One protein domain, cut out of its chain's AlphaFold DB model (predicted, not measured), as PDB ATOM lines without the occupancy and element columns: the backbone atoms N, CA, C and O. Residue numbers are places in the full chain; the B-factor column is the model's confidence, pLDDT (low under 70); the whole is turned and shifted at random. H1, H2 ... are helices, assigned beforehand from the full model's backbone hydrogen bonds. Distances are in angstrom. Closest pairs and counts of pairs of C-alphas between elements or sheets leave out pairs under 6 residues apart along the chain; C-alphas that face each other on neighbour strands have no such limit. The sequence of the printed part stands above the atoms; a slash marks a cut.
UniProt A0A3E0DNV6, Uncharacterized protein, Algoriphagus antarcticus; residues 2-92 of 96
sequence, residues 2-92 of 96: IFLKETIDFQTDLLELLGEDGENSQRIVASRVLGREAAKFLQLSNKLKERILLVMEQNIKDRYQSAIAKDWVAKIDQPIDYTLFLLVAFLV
ATOM      1  N   ILE A   2     246.681 164.718 174.090       55.50
ATOM      2  CA  ILE A   2     246.263 164.839 175.506       55.50
ATOM      3  C   ILE A   2     246.374 163.499 176.267       55.50
ATOM      4  O   ILE A   2     247.031 163.435 177.296       55.50
ATOM      5  N   PHE A   3     245.867 162.407 175.688       47.47
ATOM      6  CA  PHE A   3     245.854 161.070 176.311       47.47
ATOM      7  C   PHE A   3     247.251 160.510 176.664       47.47
ATOM      8  O   PHE A   3     247.447 159.870 177.694       47.47
ATOM      9  N   LEU A   4     248.249 160.777 175.811       47.03
ATOM     10  CA  LEU A   4     249.645 160.388 176.051       47.03
ATOM     11  C   LEU A   4     250.261 161.187 177.203       47.03
ATOM     12  O   LEU A   4     250.985 160.617 178.008       47.03
ATOM     13  N   LYS A   5     249.941 162.482 177.304       55.25
ATOM     14  CA  LYS A   5     250.430 163.340 178.385       55.25
ATOM     15  C   LYS A   5     249.867 162.898 179.735       55.25
ATOM     16  O   LYS A   5     250.632 162.707 180.664       55.25
ATOM     17  N   GLU A   6     248.566 162.632 179.810       57.66
ATOM     18  CA  GLU A   6     247.923 162.130 181.033       57.66
ATOM     19  C   GLU A   6     248.495 160.781 181.478       57.66
ATOM     20  O   GLU A   6     248.748 160.582 182.661       57.66
ATOM     21  N   THR A   7     248.749 159.868 180.535       58.22
ATOM     22  CA  THR A   7     249.352 158.560 180.845       58.22
ATOM     23  C   THR A   7     250.787 158.705 181.364       58.22
ATOM     24  O   THR A   7     251.172 158.015 182.307       58.22
ATOM     25  N   ILE A   8     251.573 159.615 180.780       61.38
ATOM     26  CA  ILE A   8     252.949 159.892 181.211       61.38
ATOM     27  C   ILE A   8     252.954 160.563 182.590       61.38
ATOM     28  O   ILE A   8     253.680 160.115 183.476       61.38
ATOM     29  N   ASP A   9     252.106 161.570 182.810       63.78
ATOM     30  CA  ASP A   9     251.986 162.269 184.095       63.78
ATOM     31  C   ASP A   9     251.520 161.301 185.206       63.78
ATOM     32  O   ASP A   9     252.042 161.326 186.321       63.78
ATOM     33  N   PHE A  10     250.606 160.375 184.882       66.81
ATOM     34  CA  PHE A  10     250.103 159.325 185.781       66.81
ATOM     35  C   PHE A  10     251.159 158.304 186.210       66.81
ATOM     36  O   PHE A  10     251.041 157.715 187.284       66.81
ATOM     37  N   GLN A  11     252.120 157.997 185.341       68.31
ATOM     38  CA  GLN A  11     253.191 157.051 185.653       68.31
ATOM     39  C   GLN A  11     254.349 157.759 186.357       68.31
ATOM     40  O   GLN A  11     254.934 157.196 187.277       68.31
ATOM     41  N   THR A  12     254.638 159.005 185.977       72.88
ATOM     42  CA  THR A  12     255.732 159.798 186.554       72.88
ATOM     43  C   THR A  12     255.501 160.075 188.040       72.88
ATOM     44  O   THR A  12     256.412 159.869 188.836       72.88
ATOM     45  N   ASP A  13     254.275 160.417 188.453       76.31
ATOM     46  CA  ASP A  13     253.983 160.691 189.869       76.31
ATOM     47  C   ASP A  13     254.036 159.444 190.775       76.31
ATOM     48  O   ASP A  13     254.244 159.560 191.981       76.31
ATOM     49  N   LEU A  14     253.875 158.241 190.211       79.56
ATOM     50  CA  LEU A  14     254.087 156.982 190.926       79.56
ATOM     51  C   LEU A  14     255.577 156.670 191.062       79.56
ATOM     52  O   LEU A  14     256.001 156.190 192.110       79.56
ATOM     53  N   LEU A  15     256.364 156.946 190.020       76.44
ATOM     54  CA  LEU A  15     257.812 156.736 190.034       76.44
ATOM     55  C   LEU A  15     258.510 157.662 191.039       76.44
ATOM     56  O   LEU A  15     259.444 157.226 191.698       76.44
ATOM     57  N   GLU A  16     258.020 158.890 191.228       78.31
ATOM     58  CA  GLU A  16     258.515 159.813 192.265       78.31
ATOM     59  C   GLU A  16     258.333 159.275 193.696       78.31
ATOM     60  O   GLU A  16     259.072 159.657 194.602       78.31
ATOM     61  N   LEU A  17     257.365 158.378 193.909       78.44
ATOM     62  CA  LEU A  17     257.113 157.738 195.203       78.44
ATOM     63  C   LEU A  17     257.968 156.480 195.412       78.44
ATOM     64  O   LEU A  17     258.035 155.970 196.532       78.44
ATOM     65  N   LEU A  18     258.621 155.974 194.361       77.50
ATOM     66  CA  LEU A  18     259.565 154.863 194.449       77.50
ATOM     67  C   LEU A  18     260.938 155.387 194.893       77.50
ATOM     68  O   LEU A  18     261.813 155.654 194.076       77.50
ATOM     69  N   GLY A  19     261.114 155.544 196.206       71.44
ATOM     70  CA  GLY A  19     262.409 155.839 196.826       71.44
ATOM     71  C   GLY A  19     263.195 154.582 197.219       71.44
ATOM     72  O   GLY A  19     262.718 153.458 197.051       71.44
ATOM     73  N   GLU A  20     264.372 154.777 197.825       69.94
ATOM     74  CA  GLU A  20     265.253 153.697 198.321       69.94
ATOM     75  C   GLU A  20     264.614 152.820 199.419       69.94
ATOM     76  O   GLU A  20     265.089 151.717 199.684       69.94
ATOM     77  N   ASP A  21     263.501 153.263 200.014       77.56
ATOM     78  CA  ASP A  21     262.743 152.576 201.073       77.56
ATOM     79  C   ASP A  21     261.846 151.432 200.535       77.56
ATOM     80  O   ASP A  21     260.668 151.314 200.866       77.56
ATOM     81  N   GLY A  22     262.409 150.622 199.631       84.44
ATOM     82  CA  GLY A  22     261.851 149.438 198.962       84.44
ATOM     83  C   GLY A  22     260.363 149.137 199.188       84.44
ATOM     84  O   GLY A  22     259.501 149.614 198.447       84.44
ATOM     85  N   GLU A  23     260.061 148.293 200.178       85.31
ATOM     86  CA  GLU A  23     258.699 147.810 200.461       85.31
ATOM     87  C   GLU A  23     257.744 148.939 200.884       85.31
ATOM     88  O   GLU A  23     256.576 148.965 200.485       85.31
ATOM     89  N   ASN A  24     258.237 149.908 201.650       87.81
ATOM     90  CA  ASN A  24     257.432 151.027 202.115       87.81
ATOM     91  C   ASN A  24     257.027 151.947 200.960       87.81
ATOM     92  O   ASN A  24     255.857 152.332 200.863       87.81
ATOM     93  N   SER A  25     257.956 152.236 200.051       89.31
ATOM     94  CA  SER A  25     257.686 152.959 198.806       89.31
ATOM     95  C   SER A  25     256.633 152.236 197.952       89.31
ATOM     96  O   SER A  25     255.699 152.852 197.434       89.31
ATOM     97  N   GLN A  26     256.714 150.904 197.859       89.25
ATOM     98  CA  GLN A  26     255.740 150.098 197.113       89.25
ATOM     99  C   GLN A  26     254.333 150.160 197.724       89.25
ATOM    100  O   GLN A  26     253.354 150.285 196.989       89.25
ATOM    101  N   ARG A  27     254.206 150.121 199.055       92.25
ATOM    102  CA  ARG A  27     252.911 150.261 199.751       92.25
ATOM    103  C   ARG A  27     252.287 151.645 199.540       92.25
ATOM    104  O   ARG A  27     251.066 151.749 199.394       92.25
ATOM    105  N   ILE A  28     253.103 152.697 199.469       91.81
ATOM    106  CA  ILE A  28     252.649 154.056 199.139       91.81
ATOM    107  C   ILE A  28     252.091 154.098 197.711       91.81
ATOM    108  O   ILE A  28     250.970 154.567 197.498       91.81
ATOM    109  N   VAL A  29     252.831 153.549 196.744       90.31
ATOM    110  CA  VAL A  29     252.385 153.435 195.347       90.31
ATOM    111  C   VAL A  29     251.098 152.618 195.248       90.31
ATOM    112  O   VAL A  29     250.140 153.055 194.610       90.31
ATOM    113  N   ALA A  30     251.026 151.473 195.929       90.62
ATOM    114  CA  ALA A  30     249.828 150.642 195.961       90.62
ATOM    115  C   ALA A  30     248.624 151.411 196.524       90.62
ATOM    116  O   ALA A  30     247.545 151.367 195.940       90.62
ATOM    117  N   SER A  31     248.811 152.179 197.600       92.00
ATOM    118  CA  SER A  31     247.753 153.013 198.187       92.00
ATOM    119  C   SER A  31     247.238 154.057 197.193       92.00
ATOM    120  O   SER A  31     246.027 154.203 197.026       92.00
ATOM    121  N   ARG A  32     248.143 154.722 196.463       89.62
ATOM    122  CA  ARG A  32     247.805 155.681 195.399       89.62
ATOM    123  C   ARG A  32     247.003 155.029 194.272       89.62
ATOM    124  O   ARG A  32     245.976 155.559 193.853       89.62
ATOM    125  N   VAL A  33     247.453 153.873 193.786       89.38
ATOM    126  CA  VAL A  33     246.768 153.117 192.725       89.38
ATOM    127  C   VAL A  33     245.378 152.679 193.187       89.38
ATOM    128  O   VAL A  33     244.403 152.886 192.468       89.38
ATOM    129  N   LEU A  34     245.260 152.158 194.410       90.12
ATOM    130  CA  LEU A  34     243.976 151.761 194.991       90.12
ATOM    131  C   LEU A  34     243.003 152.937 195.095       90.12
ATOM    132  O   LEU A  34     241.832 152.775 194.762       90.12
ATOM    133  N   GLY A  35     243.471 154.121 195.494       89.12
ATOM    134  CA  GLY A  35     242.659 155.338 195.528       89.12
ATOM    135  C   GLY A  35     242.071 155.702 194.164       89.12
ATOM    136  O   GLY A  35     240.881 155.996 194.038       89.12
ATOM    137  N   ARG A  36     242.891 155.610 193.113       87.12
ATOM    138  CA  ARG A  36     242.485 155.874 191.723       87.12
ATOM    139  C   ARG A  36     241.462 154.864 191.213       87.12
ATOM    140  O   ARG A  36     240.478 155.255 190.590       87.12
ATOM    141  N   GLU A  37     241.667 153.580 191.491       87.50
ATOM    142  CA  GLU A  37     240.710 152.536 191.119       87.50
ATOM    143  C   GLU A  37     239.403 152.675 191.905       87.50
ATOM    144  O   GLU A  37     238.320 152.627 191.319       87.50
ATOM    145  N   ALA A  38     239.485 152.961 193.208       87.88
ATOM    146  CA  ALA A  38     238.328 153.256 194.045       87.88
ATOM    147  C   ALA A  38     237.522 154.443 193.499       87.88
ATOM    148  O   ALA A  38     236.293 154.385 193.489       87.88
ATOM    149  N   ALA A  39     238.181 155.484 192.975       86.38
ATOM    150  CA  ALA A  39     237.532 156.657 192.388       86.38
ATOM    151  C   ALA A  39     236.477 156.295 191.330       86.38
ATOM    152  O   ALA A  39     235.397 156.886 191.319       86.38
ATOM    153  N   LYS A  40     236.765 155.294 190.486       85.56
ATOM    154  CA  LYS A  40     235.850 154.810 189.437       85.56
ATOM    155  C   LYS A  40     234.554 154.261 190.034       85.56
ATOM    156  O   LYS A  40     233.475 154.495 189.501       85.56
ATOM    157  N   PHE A  41     234.646 153.582 191.176       84.50
ATOM    158  CA  PHE A  41     233.486 153.050 191.893       84.50
ATOM    159  C   PHE A  41     232.766 154.120 192.717       84.50
ATOM    160  O   PHE A  41     231.539 154.116 192.799       84.50
ATOM    161  N   LEU A  42     233.499 155.076 193.292       84.00
ATOM    162  CA  LEU A  42     232.912 156.185 194.048       84.00
ATOM    163  C   LEU A  42     232.039 157.089 193.163       84.00
ATOM    164  O   LEU A  42     231.089 157.694 193.654       84.00
ATOM    165  N   GLN A  43     232.297 157.149 191.855       84.25
ATOM    166  CA  GLN A  43     231.448 157.876 190.902       84.25
ATOM    167  C   GLN A  43     230.038 157.280 190.746       84.25
ATOM    168  O   GLN A  43     229.139 157.978 190.286       84.25
ATOM    169  N   LEU A  44     229.808 156.031 191.166       89.31
ATOM    170  CA  LEU A  44     228.499 155.378 191.049       89.31
ATOM    171  C   LEU A  44     227.456 155.939 192.032       89.31
ATOM    172  O   LEU A  44     226.256 155.753 191.833       89.31
ATOM    173  N   SER A  45     227.884 156.604 193.110       92.06
ATOM    174  CA  SER A  45     226.976 157.190 194.100       92.06
ATOM    175  C   SER A  45     227.610 158.377 194.818       92.06
ATOM    176  O   SER A  45     228.479 158.208 195.676       92.06
ATOM    177  N   ASN A  46     227.096 159.579 194.548       89.81
ATOM    178  CA  ASN A  46     227.567 160.813 195.189       89.81
ATOM    179  C   ASN A  46     227.451 160.755 196.717       89.81
ATOM    180  O   ASN A  46     228.404 161.072 197.420       89.81
ATOM    181  N   LYS A  47     226.328 160.243 197.241       93.00
ATOM    182  CA  LYS A  47     226.120 160.105 198.689       93.00
ATOM    183  C   LYS A  47     227.140 159.163 199.334       93.00
ATOM    184  O   LYS A  47     227.594 159.415 200.448       93.00
ATOM    185  N   LEU A  48     227.474 158.051 198.675       87.69
ATOM    186  CA  LEU A  48     228.471 157.114 199.195       87.69
ATOM    187  C   LEU A  48     229.875 157.723 199.131       87.69
ATOM    188  O   LEU A  48     230.611 157.647 200.112       87.69
ATOM    189  N   LYS A  49     230.206 158.376 198.012       89.25
ATOM    190  CA  LYS A  49     231.454 159.115 197.827       89.25
ATOM    191  C   LYS A  49     231.668 160.152 198.922       89.25
ATOM    192  O   LYS A  49     232.700 160.115 199.580       89.25
ATOM    193  N   GLU A  50     230.695 161.026 199.156       91.38
ATOM    194  CA  GLU A  50     230.768 162.069 200.186       91.38
ATOM    195  C   GLU A  50     231.010 161.481 201.577       91.38
ATOM    196  O   GLU A  50     231.881 161.948 202.304       91.38
ATOM    197  N   ARG A  51     230.290 160.409 201.936       91.38
ATOM    198  CA  ARG A  51     230.470 159.741 203.233       91.38
ATOM    199  C   ARG A  51     231.866 159.144 203.392       91.38
ATOM    200  O   ARG A  51     232.450 159.276 204.463       91.38
ATOM    201  N   ILE A  52     232.383 158.481 202.358       89.00
ATOM    202  CA  ILE A  52     233.717 157.872 202.393       89.00
ATOM    203  C   ILE A  52     234.789 158.956 202.504       89.00
ATOM    204  O   ILE A  52     235.655 158.857 203.371       89.00
ATOM    205  N   LEU A  53     234.705 160.007 201.685       89.44
ATOM    206  CA  LEU A  53     235.661 161.114 201.724       89.44
ATOM    207  C   LEU A  53     235.646 161.818 203.084       89.44
ATOM    208  O   LEU A  53     236.709 162.015 203.659       89.44
ATOM    209  N   LEU A  54     234.466 162.077 203.658       90.62
ATOM    210  CA  LEU A  54     234.342 162.683 204.986       90.62
ATOM    211  C   LEU A  54     235.048 161.856 206.072       90.62
ATOM    212  O   LEU A  54     235.793 162.408 206.881       90.62
ATOM    213  N   VAL A  55     234.836 160.535 206.096       90.81
ATOM    214  CA  VAL A  55     235.486 159.642 207.074       90.81
ATOM    215  C   VAL A  55     237.004 159.656 206.896       90.81
ATOM    216  O   VAL A  55     237.741 159.723 207.883       90.81
ATOM    217  N   MET A  56     237.483 159.616 205.653       89.06
ATOM    218  CA  MET A  56     238.915 159.628 205.353       89.06
ATOM    219  C   MET A  56     239.564 160.963 205.742       89.06
ATOM    220  O   MET A  56     240.597 160.972 206.407       89.06
ATOM    221  N   GLU A  57     238.936 162.092 205.408       89.50
ATOM    222  CA  GLU A  57     239.404 163.433 205.772       89.50
ATOM    223  C   GLU A  57     239.469 163.627 207.291       89.50
ATOM    224  O   GLU A  57     240.455 164.157 207.802       89.50
ATOM    225  N   GLN A  58     238.461 163.153 208.031       91.00
ATOM    226  CA  GLN A  58     238.462 163.186 209.497       91.00
ATOM    227  C   GLN A  58     239.636 162.389 210.082       91.00
ATOM    228  O   GLN A  58     240.328 162.882 210.972       91.00
ATOM    229  N   ASN A  59     239.906 161.197 209.538       90.50
ATOM    230  CA  ASN A  59     241.029 160.357 209.965       90.50
ATOM    231  C   ASN A  59     242.400 160.939 209.584       90.50
ATOM    232  O   ASN A  59     243.395 160.573 210.200       90.50
ATOM    233  N   ILE A  60     242.492 161.831 208.598       89.81
ATOM    234  CA  ILE A  60     243.756 162.497 208.240       89.81
ATOM    235  C   ILE A  60     243.964 163.774 209.060       89.81
ATOM    236  O   ILE A  60     245.082 164.060 209.493       89.81
ATOM    237  N   LYS A  61     242.897 164.552 209.277       87.75
ATOM    238  CA  LYS A  61     242.961 165.843 209.974       87.75
ATOM    239  C   LYS A  61     243.329 165.681 211.447       87.75
ATOM    240  O   LYS A  61     244.136 166.456 211.955       87.75
ATOM    241  N   ASP A  62     242.766 164.681 212.119       85.62
ATOM    242  CA  ASP A  62     243.067 164.398 213.521       85.62
ATOM    243  C   ASP A  62     244.070 163.244 213.640       85.62
ATOM    244  O   ASP A  62     243.725 162.108 213.973       85.62
ATOM    245  N   ARG A  63     245.337 163.540 213.318       74.12
ATOM    246  CA  ARG A  63     246.430 162.551 213.241       74.12
ATOM    247  C   ARG A  63     246.492 161.627 214.460       74.12
ATOM    248  O   ARG A  63     246.645 160.418 214.311       74.12
ATOM    249  N   TYR A  64     246.337 162.186 215.660       73.81
ATOM    250  CA  TYR A  64     246.423 161.435 216.914       73.81
ATOM    251  C   TYR A  64     245.122 160.719 217.294       73.81
ATOM    252  O   TYR A  64     245.147 159.885 218.200       73.81
ATOM    253  N   GLN A  65     243.999 160.981 216.619       85.25
ATOM    254  CA  GLN A  65     242.727 160.275 216.830       85.25
ATOM    255  C   GLN A  65     242.311 159.374 215.666       85.25
ATOM    256  O   GLN A  65     241.335 158.641 215.804       85.25
ATOM    257  N   SER A  66     243.073 159.359 214.573       91.00
ATOM    258  CA  SER A  66     242.845 158.494 213.418       91.00
ATOM    259  C   SER A  66     242.737 157.020 213.814       91.00
ATOM    260  O   SER A  66     243.736 156.354 214.093       91.00
ATOM    261  N   ALA A  67     241.512 156.499 213.857       91.94
ATOM    262  CA  ALA A  67     241.261 155.105 214.201       91.94
ATOM    263  C   ALA A  67     241.825 154.174 213.122       91.94
ATOM    264  O   ALA A  67     242.390 153.132 213.445       91.94
ATOM    265  N   ILE A  68     241.729 154.585 211.852       91.94
ATOM    266  CA  ILE A  68     242.239 153.810 210.718       91.94
ATOM    267  C   ILE A  68     243.768 153.740 210.762       91.94
ATOM    268  O   ILE A  68     244.329 152.652 210.665       91.94
ATOM    269  N   ALA A  69     244.451 154.872 210.959       92.50
ATOM    270  CA  ALA A  69     245.912 154.877 211.001       92.50
ATOM    271  C   ALA A  69     246.437 154.054 212.189       92.50
ATOM    272  O   ALA A  69     247.328 153.228 212.018       92.50
ATOM    273  N   LYS A  70     245.826 154.185 213.375       93.75
ATOM    274  CA  LYS A  70     246.193 153.389 214.562       93.75
ATOM    275  C   LYS A  70     246.030 151.884 214.358       93.75
ATOM    276  O   LYS A  70     246.892 151.122 214.781       93.75
ATOM    277  N   ASP A  71     244.943 151.456 213.722       93.81
ATOM    278  CA  ASP A  71     244.734 150.045 213.377       93.81
ATOM    279  C   ASP A  71     245.823 149.543 212.416       93.81
ATOM    280  O   ASP A  71     246.338 148.437 212.566       93.81
ATOM    281  N   TRP A  72     246.235 150.380 211.464       93.31
ATOM    282  CA  TRP A  72     247.274 150.021 210.506       93.31
ATOM    283  C   TRP A  72     248.661 149.961 211.142       93.31
ATOM    284  O   TRP A  72     249.409 149.052 210.800       93.31
ATOM    285  N   VAL A  73     248.980 150.821 212.118       94.25
ATOM    286  CA  VAL A  73     250.248 150.749 212.877       94.25
ATOM    287  C   VAL A  73     250.462 149.335 213.413       94.25
ATOM    288  O   VAL A  73     251.522 148.752 213.209       94.25
ATOM    289  N   ALA A  74     249.423 148.748 214.017       91.31
ATOM    290  CA  ALA A  74     249.484 147.398 214.570       91.31
ATOM    291  C   ALA A  74     249.598 146.295 213.501       91.31
ATOM    292  O   ALA A  74     250.127 145.224 213.781       91.31
ATOM    293  N   LYS A  75     249.086 146.530 212.288       92.81
ATOM    294  CA  LYS A  75     249.040 145.523 211.213       92.81
ATOM    295  C   LYS A  75     250.305 145.461 210.375       92.81
ATOM    296  O   LYS A  75     250.638 144.388 209.884       92.81
ATOM    297  N   ILE A  76     250.957 146.600 210.157       91.19
ATOM    298  CA  ILE A  76     252.100 146.694 209.240       91.19
ATOM    299  C   ILE A  76     253.411 147.080 209.928       91.19
ATOM    300  O   ILE A  76     254.415 147.213 209.231       91.19
ATOM    301  N   ASP A  77     253.383 147.240 211.257       92.50
ATOM    302  CA  ASP A  77     254.521 147.590 212.119       92.50
ATOM    303  C   ASP A  77     255.284 148.821 211.612       92.50
ATOM    304  O   ASP A  77     256.483 148.798 211.344       92.50
ATOM    305  N   GLN A  78     254.543 149.907 211.386       93.88
ATOM    306  CA  GLN A  78     255.095 151.176 210.918       93.88
ATOM    307  C   GLN A  78     254.612 152.335 211.790       93.88
ATOM    308  O   GLN A  78     253.519 152.258 212.358       93.88
ATOM    309  N   PRO A  79     255.375 153.440 211.877       94.12
ATOM    310  CA  PRO A  79     254.968 154.616 212.638       94.12
ATOM    311  C   PRO A  79     253.621 155.188 212.180       94.12
ATOM    312  O   PRO A  79     253.256 155.114 211.004       94.12
ATOM    313  N   ILE A  80     252.906 155.846 213.099       93.06
ATOM    314  CA  ILE A  80     251.605 156.470 212.806       93.06
ATOM    315  C   ILE A  80     251.685 157.434 211.615       93.06
ATOM    316  O   ILE A  80     250.812 157.405 210.752       93.06
ATOM    317  N   ASP A  81     252.765 158.212 211.505       92.31
ATOM    318  CA  ASP A  81     252.972 159.143 210.393       92.31
ATOM    319  C   ASP A  81     253.057 158.430 209.040       92.31
ATOM    320  O   ASP A  81     252.491 158.912 208.059       92.31
ATOM    321  N   TYR A  82     253.683 157.252 208.988       93.25
ATOM    322  CA  TYR A  82     253.734 156.446 207.773       93.25
ATOM    323  C   TYR A  82     252.341 155.927 207.397       93.25
ATOM    324  O   TYR A  82     251.902 156.065 206.258       93.25
ATOM    325  N   THR A  83     251.588 155.396 208.362       94.06
ATOM    326  CA  THR A  83     250.224 154.904 208.099       94.06
ATOM    327  C   THR A  83     249.261 156.025 207.689       94.06
ATOM    328  O   THR A  83     248.426 155.831 206.807       94.06
ATOM    329  N   LEU A  84     249.418 157.230 208.247       93.25
ATOM    330  CA  LEU A  84     248.708 158.430 207.800       93.25
ATOM    331  C   LEU A  84     249.104 158.811 206.373       93.25
ATOM    332  O   LEU A  84     248.243 159.194 205.583       93.25
ATOM    333  N   PHE A  85     250.383 158.676 206.022       92.12
ATOM    334  CA  PHE A  85     250.855 158.931 204.667       92.12
ATOM    335  C   PHE A  85     250.234 157.968 203.647       92.12
ATOM    336  O   PHE A  85     249.860 158.407 202.562       92.12
ATOM    337  N   LEU A  86     250.004 156.699 204.006       93.06
ATOM    338  CA  LEU A  86     249.247 155.759 203.167       93.06
ATOM    339  C   LEU A  86     247.801 156.229 202.927       93.06
ATOM    340  O   LEU A  86     247.321 156.188 201.793       93.06
ATOM    341  N   LEU A  87     247.119 156.736 203.963       91.94
ATOM    342  CA  LEU A  87     245.762 157.291 203.826       91.94
ATOM    343  C   LEU A  87     245.735 158.536 202.937       91.94
ATOM    344  O   LEU A  87     244.840 158.685 202.104       91.94
ATOM    345  N   VAL A  88     246.730 159.412 203.084       92.12
ATOM    346  CA  VAL A  88     246.896 160.582 202.215       92.12
ATOM    347  C   VAL A  88     247.139 160.140 200.776       92.12
ATOM    348  O   VAL A  88     246.464 160.636 199.881       92.12
ATOM    349  N   ALA A  89     248.039 159.180 200.546       91.00
ATOM    350  CA  ALA A  89     248.338 158.653 199.218       91.00
ATOM    351  C   ALA A  89     247.090 158.070 198.540       91.00
ATOM    352  O   ALA A  89     246.866 158.337 197.362       91.00
ATOM    353  N   PHE A  90     246.244 157.354 199.287       89.81
ATOM    354  CA  PHE A  90     244.955 156.862 198.797       89.81
ATOM    355  C   PHE A  90     243.997 157.995 198.399       89.81
ATOM    356  O   PHE A  90     243.310 157.901 197.385       89.81
ATOM    357  N   LEU A  91     243.944 159.085 199.169       87.56
ATOM    358  CA  LEU A  91     243.059 160.213 198.870       87.56
ATOM    359  C   LEU A  91     243.541 161.122 197.742       87.56
ATOM    360  O   LEU A  91     242.770 161.986 197.316       87.56
ATOM    361  N   VAL A  92     244.769 160.960 197.235       80.56
ATOM    362  CA  VAL A  92     245.196 161.712 196.052       80.56
ATOM    363  C   VAL A  92     244.496 161.152 194.818       80.56
ATOM    364  O   VAL A  92     245.028 160.352 194.047       80.56
TER     365      VAL A  92
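AT A GLANCE: This is residues 2 to 92 of the 96 residues of an uncharacterized protein of Algoriphagus antarcticus (UniProt A0A3E0DNV6). Two helices, H2 and H3, make a V joined at its point by a tight link, and H5 bridges the open side of the V from H3 to H2. H4 packs on H5, and H1 extends away from H2 so that residues 2 to 9 stick out, as do residues 43 to 48 at the point of the V. The printed part has 91 residues with five named helices, H1 to H5 in chain order, and no named strand; the class is all helix. It is only just compact, close to loose, with a radius of gyration of the C-alphas of 14.3 A, and its outline is flat, spanning 42 by 40 by 18 A.

HOW THE PARTS SIT: H1, residues 2 to 15, is close to but not clearly touching H2, residues 22 to 42; the closest C-alphas, of Leu 14 and Val 29, are 5.9 A apart. They run opposite ways at a steep tilt of 39 degrees. H2 is also close to but not clearly touching H3, residues 46 to 61, with the C-alphas of Leu 42 and Lys 49 closest at 5.0 A, at a shallow tilt of 30 degrees, opposite ways. H3 and H4, residues 67 to 76, only just touch, and only at the corner, with 3 pairs of C-alphas within 8 A; the closest, of Asn 59 and Ile 68, are 6.7 A apart. H5, residues 80 to 91, is the hub, touching three helices. It touches H4, with the C-alphas of Ala 69 and Thr 83 closest at 5.2 A, at a steep tilt of 69 degrees, only just short of about perpendicular. Residues 53 to 60 of H3 touch H5, with the C-alphas of Ile 60 and Leu 84 closest at 6.4 A, at a shallow tilt of 26 degrees, opposite ways. Residues 27 to 36 of H2 touch H5, with the C-alphas of Gly 35 and Phe 90 closest at 4.3 A; the tilt of 38 degrees is only just steep, and they run the same way. H1 is apart from H3, H4 and H5, and H2 is apart from H4. Every O i to N i+4 pair is within hydrogen-bond range in H3 and H5; the counts are 9 of 10 in H1, 15 of 17 in H2 and 5 of 6 in H4.

IN THESE COORDINATES: H1 begins at C-alpha 2, (246.263, 164.839, 175.506), and is 20.3 A from first to last C-alpha. H2, the longest helix, measures 30.1 A and begins at C-alpha 22, (261.851, 149.438, 198.962). H3 measures 21.9 A, H4 14.6 A and H5 16.8 A; H5 ends at C-alpha 91, (243.059, 160.213, 198.870).

THE WHOLE: The C-alphas of Ile 2 and Ala 74, the two farthest apart, are 42.9 A from each other. The printed part has no cut and no long link. Residues 2 to 11 and residue 20 have a pLDDT under 70.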